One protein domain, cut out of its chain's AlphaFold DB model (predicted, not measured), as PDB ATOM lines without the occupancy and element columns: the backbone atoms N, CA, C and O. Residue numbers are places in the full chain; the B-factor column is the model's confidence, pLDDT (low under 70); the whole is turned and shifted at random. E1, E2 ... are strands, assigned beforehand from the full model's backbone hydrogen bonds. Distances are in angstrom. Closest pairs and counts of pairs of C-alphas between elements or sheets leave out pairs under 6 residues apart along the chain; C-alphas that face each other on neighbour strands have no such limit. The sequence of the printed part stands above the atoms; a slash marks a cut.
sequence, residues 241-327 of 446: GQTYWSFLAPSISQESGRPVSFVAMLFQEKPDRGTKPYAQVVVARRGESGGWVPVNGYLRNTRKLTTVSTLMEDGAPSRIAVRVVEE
ATOM      1  N   GLY A 241      19.443  42.466 154.149       85.88
ATOM      2  CA  GLY A 241      20.900  42.382 154.325       85.88
ATOM      3  C   GLY A 241      21.552  41.127 153.731       85.88
ATOM      4  O   GLY A 241      22.749  40.927 153.921       85.88
ATOM      5  N   GLN A 242      20.793  40.293 153.016       90.94
ATOM      6  CA  GLN A 242      21.297  39.151 152.254       90.94
ATOM      7  C   GLN A 242      21.275  39.451 150.754       90.94
ATOM      8  O   GLN A 242      20.341  40.075 150.246       90.94
ATOM      9  N   THR A 243      22.301  38.994 150.038       93.62
ATOM     10  CA  THR A 243      22.391  39.133 148.581       93.62
ATOM     11  C   THR A 243      21.645  37.994 147.894       93.62
ATOM     12  O   THR A 243      21.858  36.829 148.213       93.62
ATOM     13  N   TYR A 244      20.804  38.340 146.924       94.06
ATOM     14  CA  TYR A 244      20.075  37.418 146.059       94.06
ATOM     15  C   TYR A 244      20.384  37.724 144.599       94.06
ATOM     16  O   TYR A 244      20.564  38.881 144.222       94.06
ATOM     17  N   TRP A 245      20.354  36.705 143.751       94.69
ATOM     18  CA  TRP A 245      20.307  36.890 142.308       94.69
ATOM     19  C   TRP A 245      18.882  37.180 141.865       94.69
ATOM     20  O   TRP A 245      17.931  36.547 142.314       94.69
ATOM     21  N   SER A 246      18.731  38.135 140.961       93.94
ATOM     22  CA  SER A 246      17.451  38.535 140.404       93.94
ATOM     23  C   SER A 246      17.476  38.450 138.887       93.94
ATOM     24  O   SER A 246      18.482  38.768 138.248       93.94
ATOM     25  N   PHE A 247      16.353  38.028 138.314       93.81
ATOM     26  CA  PHE A 247      16.127  38.060 136.881       93.81
ATOM     27  C   PHE A 247      14.746  38.625 136.577       93.81
ATOM     28  O   PHE A 247      13.731  38.113 137.057       93.81
ATOM     29  N   LEU A 248      14.722  39.687 135.775       93.62
ATOM     30  CA  LEU A 248      13.500  40.318 135.294       93.62
ATOM     31  C   LEU A 248      13.142  39.766 133.912       93.62
ATOM     32  O   LEU A 248      13.872  39.975 132.940       93.62
ATOM     33  N   ALA A 249      12.010  39.071 133.819       92.06
ATOM     34  CA  ALA A 249      11.571  38.443 132.578       92.06
ATOM     35  C   ALA A 249      10.103  38.750 132.259       92.06
ATOM     36  O   ALA A 249       9.275  38.810 133.173       92.06
ATOM     37  N   PRO A 250       9.753  38.889 130.972       92.06
ATOM     38  CA  PRO A 250       8.365  38.946 130.549       92.06
ATOM     39  C   PRO A 250       7.708  37.568 130.703       92.06
ATOM     40  O   PRO A 250       8.300  36.534 130.388       92.06
ATOM     41  N   SER A 251       6.459  37.561 131.155       90.06
ATOM     42  CA  SER A 251       5.553  36.421 131.070       90.06
ATOM     43  C   SER A 251       4.728  36.545 129.794       90.06
ATOM     44  O   SER A 251       4.083  37.572 129.560       90.06
ATOM     45  N   ILE A 252       4.763  35.508 128.963       86.19
ATOM     46  CA  ILE A 252       4.109  35.482 127.653       86.19
ATOM     47  C   ILE A 252       2.819  34.668 127.769       86.19
ATOM     48  O   ILE A 252       2.831  33.534 128.243       86.19
ATOM     49  N   SER A 253       1.704  35.248 127.326       82.75
ATOM     50  CA  SER A 253       0.424  34.544 127.230       82.75
ATOM     51  C   SER A 253       0.509  33.458 126.160       82.75
ATOM     52  O   SER A 253       0.883  33.739 125.022       82.75
ATOM     53  N   GLN A 254       0.133  32.228 126.513       74.88
ATOM     54  CA  GLN A 254       0.089  31.116 125.558       74.88
ATOM     55  C   GLN A 254      -0.971  31.333 124.469       74.88
ATOM     56  O   GLN A 254      -0.753  30.949 123.326       74.88
ATOM     57  N   GLU A 255      -2.088  31.985 124.806       75.56
ATOM     58  CA  GLU A 255      -3.195  32.234 123.875       75.56
ATOM     59  C   GLU A 255      -2.856  33.305 122.838       75.56
ATOM     60  O   GLU A 255      -3.066  33.116 121.643       75.56
ATOM     61  N   SER A 256      -2.332  34.447 123.290       77.56
ATOM     62  CA  SER A 256      -2.066  35.588 122.405       77.56
ATOM     63  C   SER A 256      -0.640  35.614 121.857       77.56
ATOM     64  O   SER A 256      -0.358  36.357 120.916       77.56
ATOM     65  N   GLY A 257       0.284  34.861 122.462       77.31
ATOM     66  CA  GLY A 257       1.712  34.930 122.160       77.31
ATOM     67  C   GLY A 257       2.341  36.288 122.487       77.31
ATOM     68  O   GLY A 257       3.415  36.599 121.970       77.31
ATOM     69  N   ARG A 258       1.676  37.125 123.296       84.62
ATOM     70  CA  ARG A 258       2.130  38.473 123.670       84.62
ATOM     71  C   ARG A 258       2.562  38.539 125.136       84.62
ATOM     72  O   ARG A 258       2.024  37.794 125.963       84.62
ATOM     73  N   PRO A 259       3.510  39.425 125.483       87.81
ATOM     74  CA  PRO A 259       3.910  39.627 126.867       87.81
ATOM     75  C   PRO A 259       2.788  40.337 127.644       87.81
ATOM     76  O   PRO A 259       2.344  41.421 127.267       87.81
ATOM     77  N   VAL A 260       2.321  39.719 128.731       90.88
ATOM     78  CA  VAL A 260       1.184  40.207 129.542       90.88
ATOM     79  C   VAL A 260       1.618  40.844 130.857       90.88
ATOM     80  O   VAL A 260       0.978  41.767 131.366       90.88
ATOM     81  N   SER A 261       2.728  40.373 131.413       93.50
ATOM     82  CA  SER A 261       3.284  40.873 132.663       93.50
ATOM     83  C   SER A 261       4.797  40.741 132.666       93.50
ATOM     84  O   SER A 261       5.368  39.988 131.882       93.50
ATOM     85  N   PHE A 262       5.444  41.471 133.561       94.38
ATOM     86  CA  PHE A 262       6.832  41.240 133.924       94.38
ATOM     87  C   PHE A 262       6.910  40.634 135.304       94.38
ATOM     88  O   PHE A 262       6.197  41.035 136.228       94.38
ATOM     89  N   VAL A 263       7.819  39.683 135.433       94.62
ATOM     90  CA  VAL A 263       8.003  38.901 136.633       94.62
ATOM     91  C   VAL A 263       9.448  39.023 137.086       94.62
ATOM     92  O   VAL A 263      10.380  38.789 136.316       94.62
ATOM     93  N   ALA A 264       9.617  39.387 138.351       95.62
ATOM     94  CA  ALA A 264      10.885  39.311 139.046       95.62
ATOM     95  C   ALA A 264      11.019  37.920 139.666       95.62
ATOM     96  O   ALA A 264      10.192  37.515 140.486       95.62
ATOM     97  N   MET A 265      12.057  37.194 139.267       94.88
ATOM     98  CA  MET A 265      12.467  35.937 139.887       94.88
ATOM     99  C   MET A 265      13.696  36.190 140.745       94.88
ATOM    100  O   MET A 265      14.652  36.813 140.287       94.88
ATOM    101  N   LEU A 266      13.660  35.709 141.983       94.56
ATOM    102  CA  LEU A 266      14.734  35.835 142.958       94.56
ATOM    103  C   LEU A 266      15.300  34.457 143.282       94.56
ATOM    104  O   LEU A 266      14.544  33.501 143.451       94.56
ATOM    105  N   PHE A 267      16.615  34.368 143.414       93.69
ATOM    106  CA  PHE A 267      17.366  33.143 143.657       93.69
ATOM    107  C   PHE A 267      18.415  33.397 144.738       93.69
ATOM    108  O   PHE A 267      18.986  34.482 144.810       93.69
ATOM    109  N   GLN A 268      18.652  32.409 145.598       91.06
ATOM    110  CA  GLN A 268      19.666  32.517 146.656       91.06
ATOM    111  C   GLN A 268      21.085  32.455 146.084       91.06
ATOM    112  O   GLN A 268      21.965  33.193 146.508       91.06
ATOM    113  N   GLU A 269      21.280  31.612 145.076       89.69
ATOM    114  CA  GLU A 269      22.531  31.468 144.338       89.69
ATOM    115  C   GLU A 269      22.307  31.841 142.876       89.69
ATOM    116  O   GLU A 269      21.167  32.016 142.441       89.69
ATOM    117  N   LYS A 270      23.395  31.979 142.112       88.19
ATOM    118  CA  LYS A 270      23.301  32.256 140.681       88.19
ATOM    119  C   LYS A 270      22.590  31.075 140.006       88.19
ATOM    120  O   LYS A 270      23.156  29.986 139.999       88.19
ATOM    121  N   PRO A 271      21.375  31.253 139.457       85.94
ATOM    122  CA  PRO A 271      20.602  30.130 138.954       85.94
ATOM    123  C   PRO A 271      21.158  29.579 137.645       85.94
ATOM    124  O   PRO A 271      21.391  30.330 136.694       85.94
ATOM    125  N   ASP A 272      21.199  28.256 137.556       81.69
ATOM    126  CA  ASP A 272      21.109  27.561 136.277       81.69
ATOM    127  C   ASP A 272      19.652  27.550 135.795       81.69
ATOM    128  O   ASP A 272      18.699  27.822 136.543       81.69
ATOM    129  N   ARG A 273      19.432  27.240 134.521       74.19
ATOM    130  CA  ARG A 273      18.079  27.146 133.973       74.19
ATOM    131  C   ARG A 273      17.348  25.921 134.507       74.19
ATOM    132  O   ARG A 273      17.905  24.837 134.619       74.19
ATOM    133  N   GLY A 274      16.080  26.118 134.863       76.69
ATOM    134  CA  GLY A 274      15.276  25.121 135.575       76.69
ATOM    135  C   GLY A 274      15.400  25.193 137.101       76.69
ATOM    136  O   GLY A 274      14.591  24.573 137.790       76.69
ATOM    137  N   THR A 275      16.333  25.992 137.639       85.44
ATOM    138  CA  THR A 275      16.373  26.299 139.076       85.44
ATOM    139  C   THR A 275      15.052  26.934 139.490       85.44
ATOM    140  O   THR A 275      14.592  27.899 138.874       85.44
ATOM    141  N   LYS A 276      14.426  26.400 140.541       88.00
ATOM    142  CA  LYS A 276      13.200  26.979 141.087       88.00
ATOM    143  C   LYS A 276      13.547  28.282 141.820       88.00
ATOM    144  O   LYS A 276      14.429  28.257 142.680       88.00
ATOM    145  N   PRO A 277      12.877  29.406 141.520       92.06
ATOM    146  CA  PRO A 277      13.136  30.651 142.227       92.06
ATOM    147  C   PRO A 277      12.758  30.535 143.708       92.06
ATOM    148  O   PRO A 277      11.766  29.893 144.062       92.06
ATOM    149  N   TYR A 278      13.532  31.207 144.560       90.38
ATOM    150  CA  TYR A 278      13.207  31.437 145.970       90.38
ATOM    151  C   TYR A 278      11.890  32.209 146.104       90.38
ATOM    152  O   TYR A 278      11.047  31.880 146.938       90.38
ATOM    153  N   ALA A 279      11.705  33.222 145.256       91.31
ATOM    154  CA  ALA A 279      10.463  33.972 145.153       91.31
ATOM    155  C   ALA A 279      10.239  34.447 143.717       91.31
ATOM    156  O   ALA A 279      11.182  34.774 142.996       91.31
ATOM    157  N   GLN A 280       8.973  34.503 143.318       92.69
ATOM    158  CA  GLN A 280       8.550  34.985 142.014       92.69
ATOM    159  C   GLN A 280       7.371  35.932 142.206       92.69
ATOM    160  O   GLN A 280       6.374  35.560 142.823       92.69
ATOM    161  N   VAL A 281       7.489  37.161 141.707       93.25
ATOM    162  CA  VAL A 281       6.467  38.198 141.887       93.25
ATOM    163  C   VAL A 281       6.277  39.008 140.614       93.25
ATOM    164  O   VAL A 281       7.235  39.331 139.915       93.25
ATOM    165  N   VAL A 282       5.024  39.334 140.302       94.31
ATOM    166  CA  VAL A 282       4.696  40.227 139.187       94.31
ATOM    167  C   VAL A 282       5.059  41.654 139.587       94.31
ATOM    168  O   VAL A 282       4.650  42.110 140.650       94.31
ATOM    169  N   VAL A 283       5.815  42.346 138.734       95.56
ATOM    170  CA  VAL A 283       6.340  43.700 138.997       95.56
ATOM    171  C   VAL A 283       5.930  44.732 137.954       95.56
ATOM    172  O   VAL A 283       6.054  45.926 138.204       95.56
ATOM    173  N   ALA A 284       5.407  44.304 136.803       95.31
ATOM    174  CA  ALA A 284       4.684  45.183 135.888       95.31
ATOM    175  C   ALA A 284       3.605  44.416 135.121       95.31
ATOM    176  O   ALA A 284       3.683  43.194 134.961       95.31
ATOM    177  N   ARG A 285       2.601  45.135 134.627       94.25
ATOM    178  CA  ARG A 285       1.542  44.612 133.754       94.25
ATOM    179  C   ARG A 285       1.345  45.537 132.560       94.25
ATOM    180  O   ARG A 285       1.674  46.719 132.635       94.25
ATOM    181  N   ARG A 286       0.807  45.004 131.463       89.06
ATOM    182  CA  ARG A 286       0.314  45.844 130.365       89.06
ATOM    183  C   ARG A 286      -0.935  46.593 130.842       89.06
ATOM    184  O   ARG A 286      -1.880  45.968 131.314       89.06
ATOM    185  N   GLY A 287      -0.911  47.919 130.759       84.56
ATOM    186  CA  GLY A 287      -2.075  48.771 130.998       84.56
ATOM    187  C   GLY A 287      -3.038  48.767 129.809       84.56
ATOM    188  O   GLY A 287      -2.727  48.230 128.746       84.56
ATOM    189  N   GLU A 288      -4.192  49.416 129.965       81.12
ATOM    190  CA  GLU A 288      -5.234  49.501 128.924       81.12
ATOM    191  C   GLU A 288      -4.743  50.172 127.632       81.12
ATOM    192  O   GLU A 288      -5.132  49.783 126.535       81.12
ATOM    193  N   SER A 289      -3.824  51.134 127.748       81.69
ATOM    194  CA  SER A 289      -3.171  51.803 126.615       81.69
ATOM    195  C   SER A 289      -2.113  50.943 125.912       81.69
ATOM    196  O   SER A 289      -1.476  51.395 124.965       81.69
ATOM    197  N   GLY A 290      -1.866  49.726 126.403       82.38
ATOM    198  CA  GLY A 290      -0.796  48.853 125.943       82.38
ATOM    199  C   GLY A 290       0.581  49.198 126.512       82.38
ATOM    200  O   GLY A 290       1.510  48.441 126.275       82.38
ATOM    201  N   GLY A 291       0.758  50.278 127.280       89.38
ATOM    202  CA  GLY A 291       2.030  50.591 127.951       89.38
ATOM    203  C   GLY A 291       2.338  49.663 129.133       89.38
ATOM    204  O   GLY A 291       1.441  49.013 129.670       89.38
ATOM    205  N   TRP A 292       3.598  49.597 129.563       92.75
ATOM    206  CA  TRP A 292       3.966  48.896 130.796       92.75
ATOM    207  C   TRP A 292       3.693  49.771 132.020       92.75
ATOM    208  O   TRP A 292       4.138  50.914 132.083       92.75
ATOM    209  N   VAL A 293       2.991  49.214 133.005       94.31
ATOM    210  CA  VAL A 293       2.675  49.880 134.272       94.31
ATOM    211  C   VAL A 293       3.312  49.087 135.415       94.31
ATOM    212  O   VAL A 293       3.034  47.887 135.533       94.31
ATOM    213  N   PRO A 294       4.175  49.706 136.243       94.81
ATOM    214  CA  PRO A 294       4.772  49.030 137.385       94.81
ATOM    215  C   PRO A 294       3.700  48.682 138.419       94.81
ATOM    216  O   PRO A 294       2.756  49.436 138.646       94.81
ATOM    217  N   VAL A 295       3.863  47.530 139.061       93.25
ATOM    218  CA  VAL A 295       3.026  47.082 140.176       93.25
ATOM    219  C   VAL A 295       3.909  46.656 141.345       93.25
ATOM    220  O   VAL A 295       5.095  46.357 141.174       93.25
ATOM    221  N   ASN A 296       3.336  46.646 142.545       92.69
ATOM    222  CA  ASN A 296       4.019  46.191 143.750       92.69
ATOM    223  C   ASN A 296       3.800  44.686 143.922       92.69
ATOM    224  O   ASN A 296       2.709  44.236 144.268       92.69
ATOM    225  N   GLY A 297       4.846  43.901 143.693       92.38
ATOM    226  CA  GLY A 297       4.919  42.526 144.169       92.38
ATOM    227  C   GLY A 297       5.354  42.508 145.632       92.38
ATOM    228  O   GLY A 297       6.142  43.354 146.043       92.38
ATOM    229  N   TYR A 298       4.881  41.557 146.430       92.56
ATOM    230  CA  TYR A 298       5.242  41.457 147.849       92.56
ATOM    231  C   TYR A 298       5.905  40.116 148.152       92.56
ATOM    232  O   TYR A 298       5.409  39.061 147.751       92.56
ATOM    233  N   LEU A 299       7.033  40.158 148.861       92.19
ATOM    234  CA  LEU A 299       7.739  38.963 149.312       92.19
ATOM    235  C   LEU A 299       7.098  38.435 150.590       92.19
ATOM    236  O   LEU A 299       6.861  39.180 151.537       92.19
ATOM    237  N   ARG A 300       6.823  37.129 150.607       88.00
ATOM    238  CA  ARG A 300       6.112  36.472 151.715       88.00
ATOM    239  C   ARG A 300       7.039  35.918 152.795       88.00
ATOM    240  O   ARG A 300       6.608  35.724 153.922       88.00
ATOM    241  N   ASN A 301       8.301  35.681 152.444       84.25
ATOM    242  CA  ASN A 301       9.272  34.963 153.275       84.25
ATOM    243  C   ASN A 301      10.363  35.883 153.858       84.25
ATOM    244  O   ASN A 301      11.427  35.408 154.249       84.25
ATOM    245  N   THR A 302      10.117  37.194 153.887       85.88
ATOM    246  CA  THR A 302      11.021  38.207 154.451       85.88
ATOM    247  C   THR A 302      10.639  38.544 155.890       85.88
ATOM    248  O   THR A 302       9.499  38.340 156.307       85.88
ATOM    249  N   ARG A 303      11.589  39.076 156.669       85.06
ATOM    250  CA  ARG A 303      11.345  39.432 158.082       85.06
ATOM    251  C   ARG A 303      10.436  40.647 158.220       85.06
ATOM    252  O   ARG A 303       9.657  40.729 159.162       85.06
ATOM    253  N   LYS A 304      10.573  41.594 157.294       88.19
ATOM    254  CA  LYS A 304       9.711  42.770 157.162       88.19
ATOM    255  C   LYS A 304       8.881  42.668 155.892       88.19
ATOM    256  O   LYS A 304       9.285  41.986 154.944       88.19
ATOM    257  N   LEU A 305       7.764  43.395 155.836       91.56
ATOM    258  CA  LEU A 305       7.011  43.541 154.596       91.56
ATOM    259  C   LEU A 305       7.907  44.196 153.544       91.56
ATOM    260  O   LEU A 305       8.284  45.360 153.657       91.56
ATOM    261  N   THR A 306       8.267  43.424 152.527       93.38
ATOM    262  CA  THR A 306       9.178  43.863 151.475       93.38
ATOM    263  C   THR A 306       8.452  43.800 150.152       93.38
ATOM    264  O   THR A 306       7.899  42.760 149.786       93.38
ATOM    265  N   THR A 307       8.460  44.913 149.427       94.44
ATOM    266  CA  THR A 307       7.919  44.970 148.076       94.44
ATOM    267  C   THR A 307       9.031  45.005 147.044       94.44
ATOM    268  O   THR A 307      10.104  45.577 147.247       94.44
ATOM    269  N   VAL A 308       8.741  44.353 145.931       95.31
ATOM    270  CA  VAL A 308       9.542  44.292 144.727       95.31
ATOM    271  C   VAL A 308       8.708  44.933 143.633       95.31
ATOM    272  O   VAL A 308       7.589  44.506 143.361       95.31
ATOM    273  N   SER A 309       9.254  45.957 143.004       94.75
ATOM    274  CA  SER A 309       8.680  46.581 141.820       94.75
ATOM    275  C   SER A 309       9.756  46.685 140.742       94.75
ATOM    276  O   SER A 309      10.833  46.093 140.862       94.75
ATOM    277  N   THR A 310       9.478  47.424 139.679       94.62
ATOM    278  CA  THR A 310      10.439  47.695 138.616       94.62
ATOM    279  C   THR A 310      10.635  49.192 138.442       94.62
ATOM    280  O   THR A 310       9.695  49.978 138.533       94.62
ATOM    281  N   LEU A 311      11.870  49.580 138.154       93.69
ATOM    282  CA  LEU A 311      12.168  50.869 137.555       93.69
ATOM    283  C   LEU A 311      11.849  50.793 136.063       93.69
ATOM    284  O   LEU A 311      12.022  49.745 135.428       93.69
ATOM    285  N   MET A 312      11.371  51.914 135.537       93.25
ATOM    286  CA  MET A 312      11.002  52.074 134.139       93.25
ATOM    287  C   MET A 312      12.066  52.921 133.442       93.25
ATOM    288  O   MET A 312      12.413  53.994 133.933       93.25
ATOM    289  N   GLU A 313      12.571  52.456 132.304       91.75
ATOM    290  CA  GLU A 313      13.425  53.223 131.391       91.75
ATOM    291  C   GLU A 313      12.765  53.203 130.013       91.75
ATOM    292  O   GLU A 313      12.340  52.144 129.556       91.75
ATOM    293  N   ASP A 314      12.586  54.375 129.399       88.56
ATOM    294  CA  ASP A 314      11.928  54.533 128.091       88.56
ATOM    295  C   ASP A 314      10.561  53.823 127.978       88.56
ATOM    296  O   ASP A 314      10.178  53.292 126.939       88.56
ATOM    297  N   GLY A 315       9.802  53.802 129.082       87.94
ATOM    298  CA  GLY A 315       8.487  53.157 129.141       87.94
ATOM    299  C   GLY A 315       8.521  51.627 129.247       87.94
ATOM    300  O   GLY A 315       7.467  50.997 129.149       87.94
ATOM    301  N   ALA A 316       9.689  51.023 129.491       90.50
ATOM    302  CA  ALA A 316       9.866  49.583 129.661       90.50
ATOM    303  C   ALA A 316      10.475  49.207 131.031       90.50
ATOM    304  O   ALA A 316      11.283  49.963 131.579       90.50
ATOM    305  N   PRO A 317      10.120  48.039 131.605       92.75
ATOM    306  CA  PRO A 317      10.755  47.517 132.815       92.75
ATOM    307  C   PRO A 317      12.237  47.219 132.580       92.75
ATOM    308  O   PRO A 317      12.568  46.427 131.702       92.75
ATOM    309  N   SER A 318      13.120  47.831 133.371       90.69
ATOM    310  CA  SER A 318      14.575  47.727 133.173       90.69
ATOM    311  C   SER A 318      15.301  47.034 134.323       90.69
ATOM    312  O   SER A 318      16.240  46.263 134.117       90.69
ATOM    313  N   ARG A 319      14.900  47.320 135.564       90.06
ATOM    314  CA  ARG A 319      15.584  46.831 136.769       90.06
ATOM    315  C   ARG A 319      14.618  46.691 137.926       90.06
ATOM    316  O   ARG A 319      13.719  47.504 138.104       90.06
ATOM    317  N   ILE A 320      14.863  45.687 138.754       93.19
ATOM    318  CA  ILE A 320      14.079  45.444 139.957       93.19
ATOM    319  C   ILE A 320      14.431  46.486 141.028       93.19
ATOM    320  O   ILE A 320      15.603  46.785 141.256       93.19
ATOM    321  N   ALA A 321      13.409  47.012 141.698       92.38
ATOM    322  CA  ALA A 321      13.535  47.855 142.880       92.38
ATOM    323  C   ALA A 321      12.939  47.125 144.083       92.38
ATOM    324  O   ALA A 321      11.757  46.783 144.081       92.38
ATOM    325  N   VAL A 322      13.755  46.903 145.111       93.69
ATOM    326  CA  VAL A 322      13.320  46.303 146.375       93.69
ATOM    327  C   VAL A 322      13.244  47.397 147.429       93.69
ATOM    328  O   VAL A 322      14.195  48.161 147.596       93.69
ATOM    329  N   ARG A 323      12.129  47.470 148.158       93.06
ATOM    330  CA  ARG A 323      11.978  48.383 149.296       93.06
ATOM    331  C   ARG A 323      11.245  47.706 150.445       93.06
ATOM    332  O   ARG A 323      10.296  46.951 150.238       93.06
ATOM    333  N   VAL A 324      11.673  48.023 151.659       92.25
ATOM    334  CA  VAL A 324      10.925  47.691 152.871       92.25
ATOM    335  C   VAL A 324       9.751  48.658 152.979       92.25
ATOM    336  O   VAL A 324       9.917  49.868 152.818       92.25
ATOM    337  N   VAL A 325       8.562  48.119 153.217       91.50
ATOM    338  CA  VAL A 325       7.329  48.880 153.396       91.50
ATOM    339  C   VAL A 325       7.083  49.004 154.886       91.50
ATOM    340  O   VAL A 325       6.658  48.054 155.537       91.50
ATOM    341  N   GLU A 326       7.393  50.177 155.427       88.38
ATOM    342  CA  GLU A 326       7.151  50.448 156.841       88.38
ATOM    343  C   GLU A 326       5.651  50.625 157.102       88.38
ATOM    344  O   GLU A 326       5.148  50.049 158.050       88.38
ATOM    345  N   GLU A 327       4.909  51.342 156.254       89.75
ATOM    346  CA  GLU A 327       3.454  51.528 156.380       89.75
ATOM    347  C   GLU A 327       2.730  50.788 155.232       89.75
ATOM    348  O   GLU A 327       2.796  51.244 154.088       89.75
TER     349      GLU A 327
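AT A GLANCE: This is residues 241 to 327 of the 446 residues of an uncharacterized protein of Desulfobacteraceae bacterium (UniProt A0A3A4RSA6). The domain is a small, flattened and partly open barrel of strands: a strongly curled sheet E1 E2 E3 E4 makes one wall, and a second sheet, E5 E6 E7, folds back to make the other. E4 runs on into E5 from the first wall to the second, and E7 comes round loosely near E1. The printed part has 87 residues, with seven named strands in the order E1 to E7 and no named helix; the class is all strand. Both sheets are antiparallel and lie in chain order, each a meander, every strand the antiparallel neighbour of the one before. The whole is compact, with a radius of gyration of the C-alphas of 13.5 A and spans of 37 by 35 by 21 A.

IN THESE COORDINATES: E1, residues 242 to 252, begins at C-alpha 242 (21.297, 39.151, 152.254) and is 30.2 A long from first to last C-alpha. E2, residues 259 to 267, is 22.5 A long, and E3, residues 279 to 286, is 21.5 A long. E4, residues 292 to 294, and E5, residues 297 to 299, have three residues each. E6, residues 306 to 313, is 22.6 A long. E7, residues 316 to 324, is 23.3 A long, bends by 61 degrees at residue 319 and ends at C-alpha 324 (10.925, 47.691, 152.871).

HOW THE PARTS SIT: In the hairpin E1 and E2, N 247 and O 265 are 2.9 A apart, within hydrogen-bond range. In the hairpin E2 and E3, N 262 and O 284 are 2.8 A apart. In the hairpin E3 and E4, N 293 and O 285 are 2.8 A apart. E1 and E4 are the edge strands of this strongly twisted sheet. E4 runs on into E5 across a break of 2 residues, at 38 degrees. In the hairpin E5 and E6, N 297 and O 308 are 2.8 A apart; in the hairpin E6 and E7, N 309 and O 321 are 2.8 A apart. Between the sheets, the closest C-alphas of E3 and E6, Val 283 and Ser 309, are 4.7 A apart. Those of E4 and E7, Trp 292 and Ala 316, are 6.0 A apart. Those of E1 and E7, Leu 248 and Ile 320, are 7.0 A apart. E1 and E6 are apart.

THE WHOLE: The two C-alphas farthest apart, those of Gly 241 and Glu 255, are 40.1 A apart. The printed part has no cut. The link from E2 to E3, with 11 residues, is long. The mean pLDDT of the printed part is 89.8, and no printed residue is under 70.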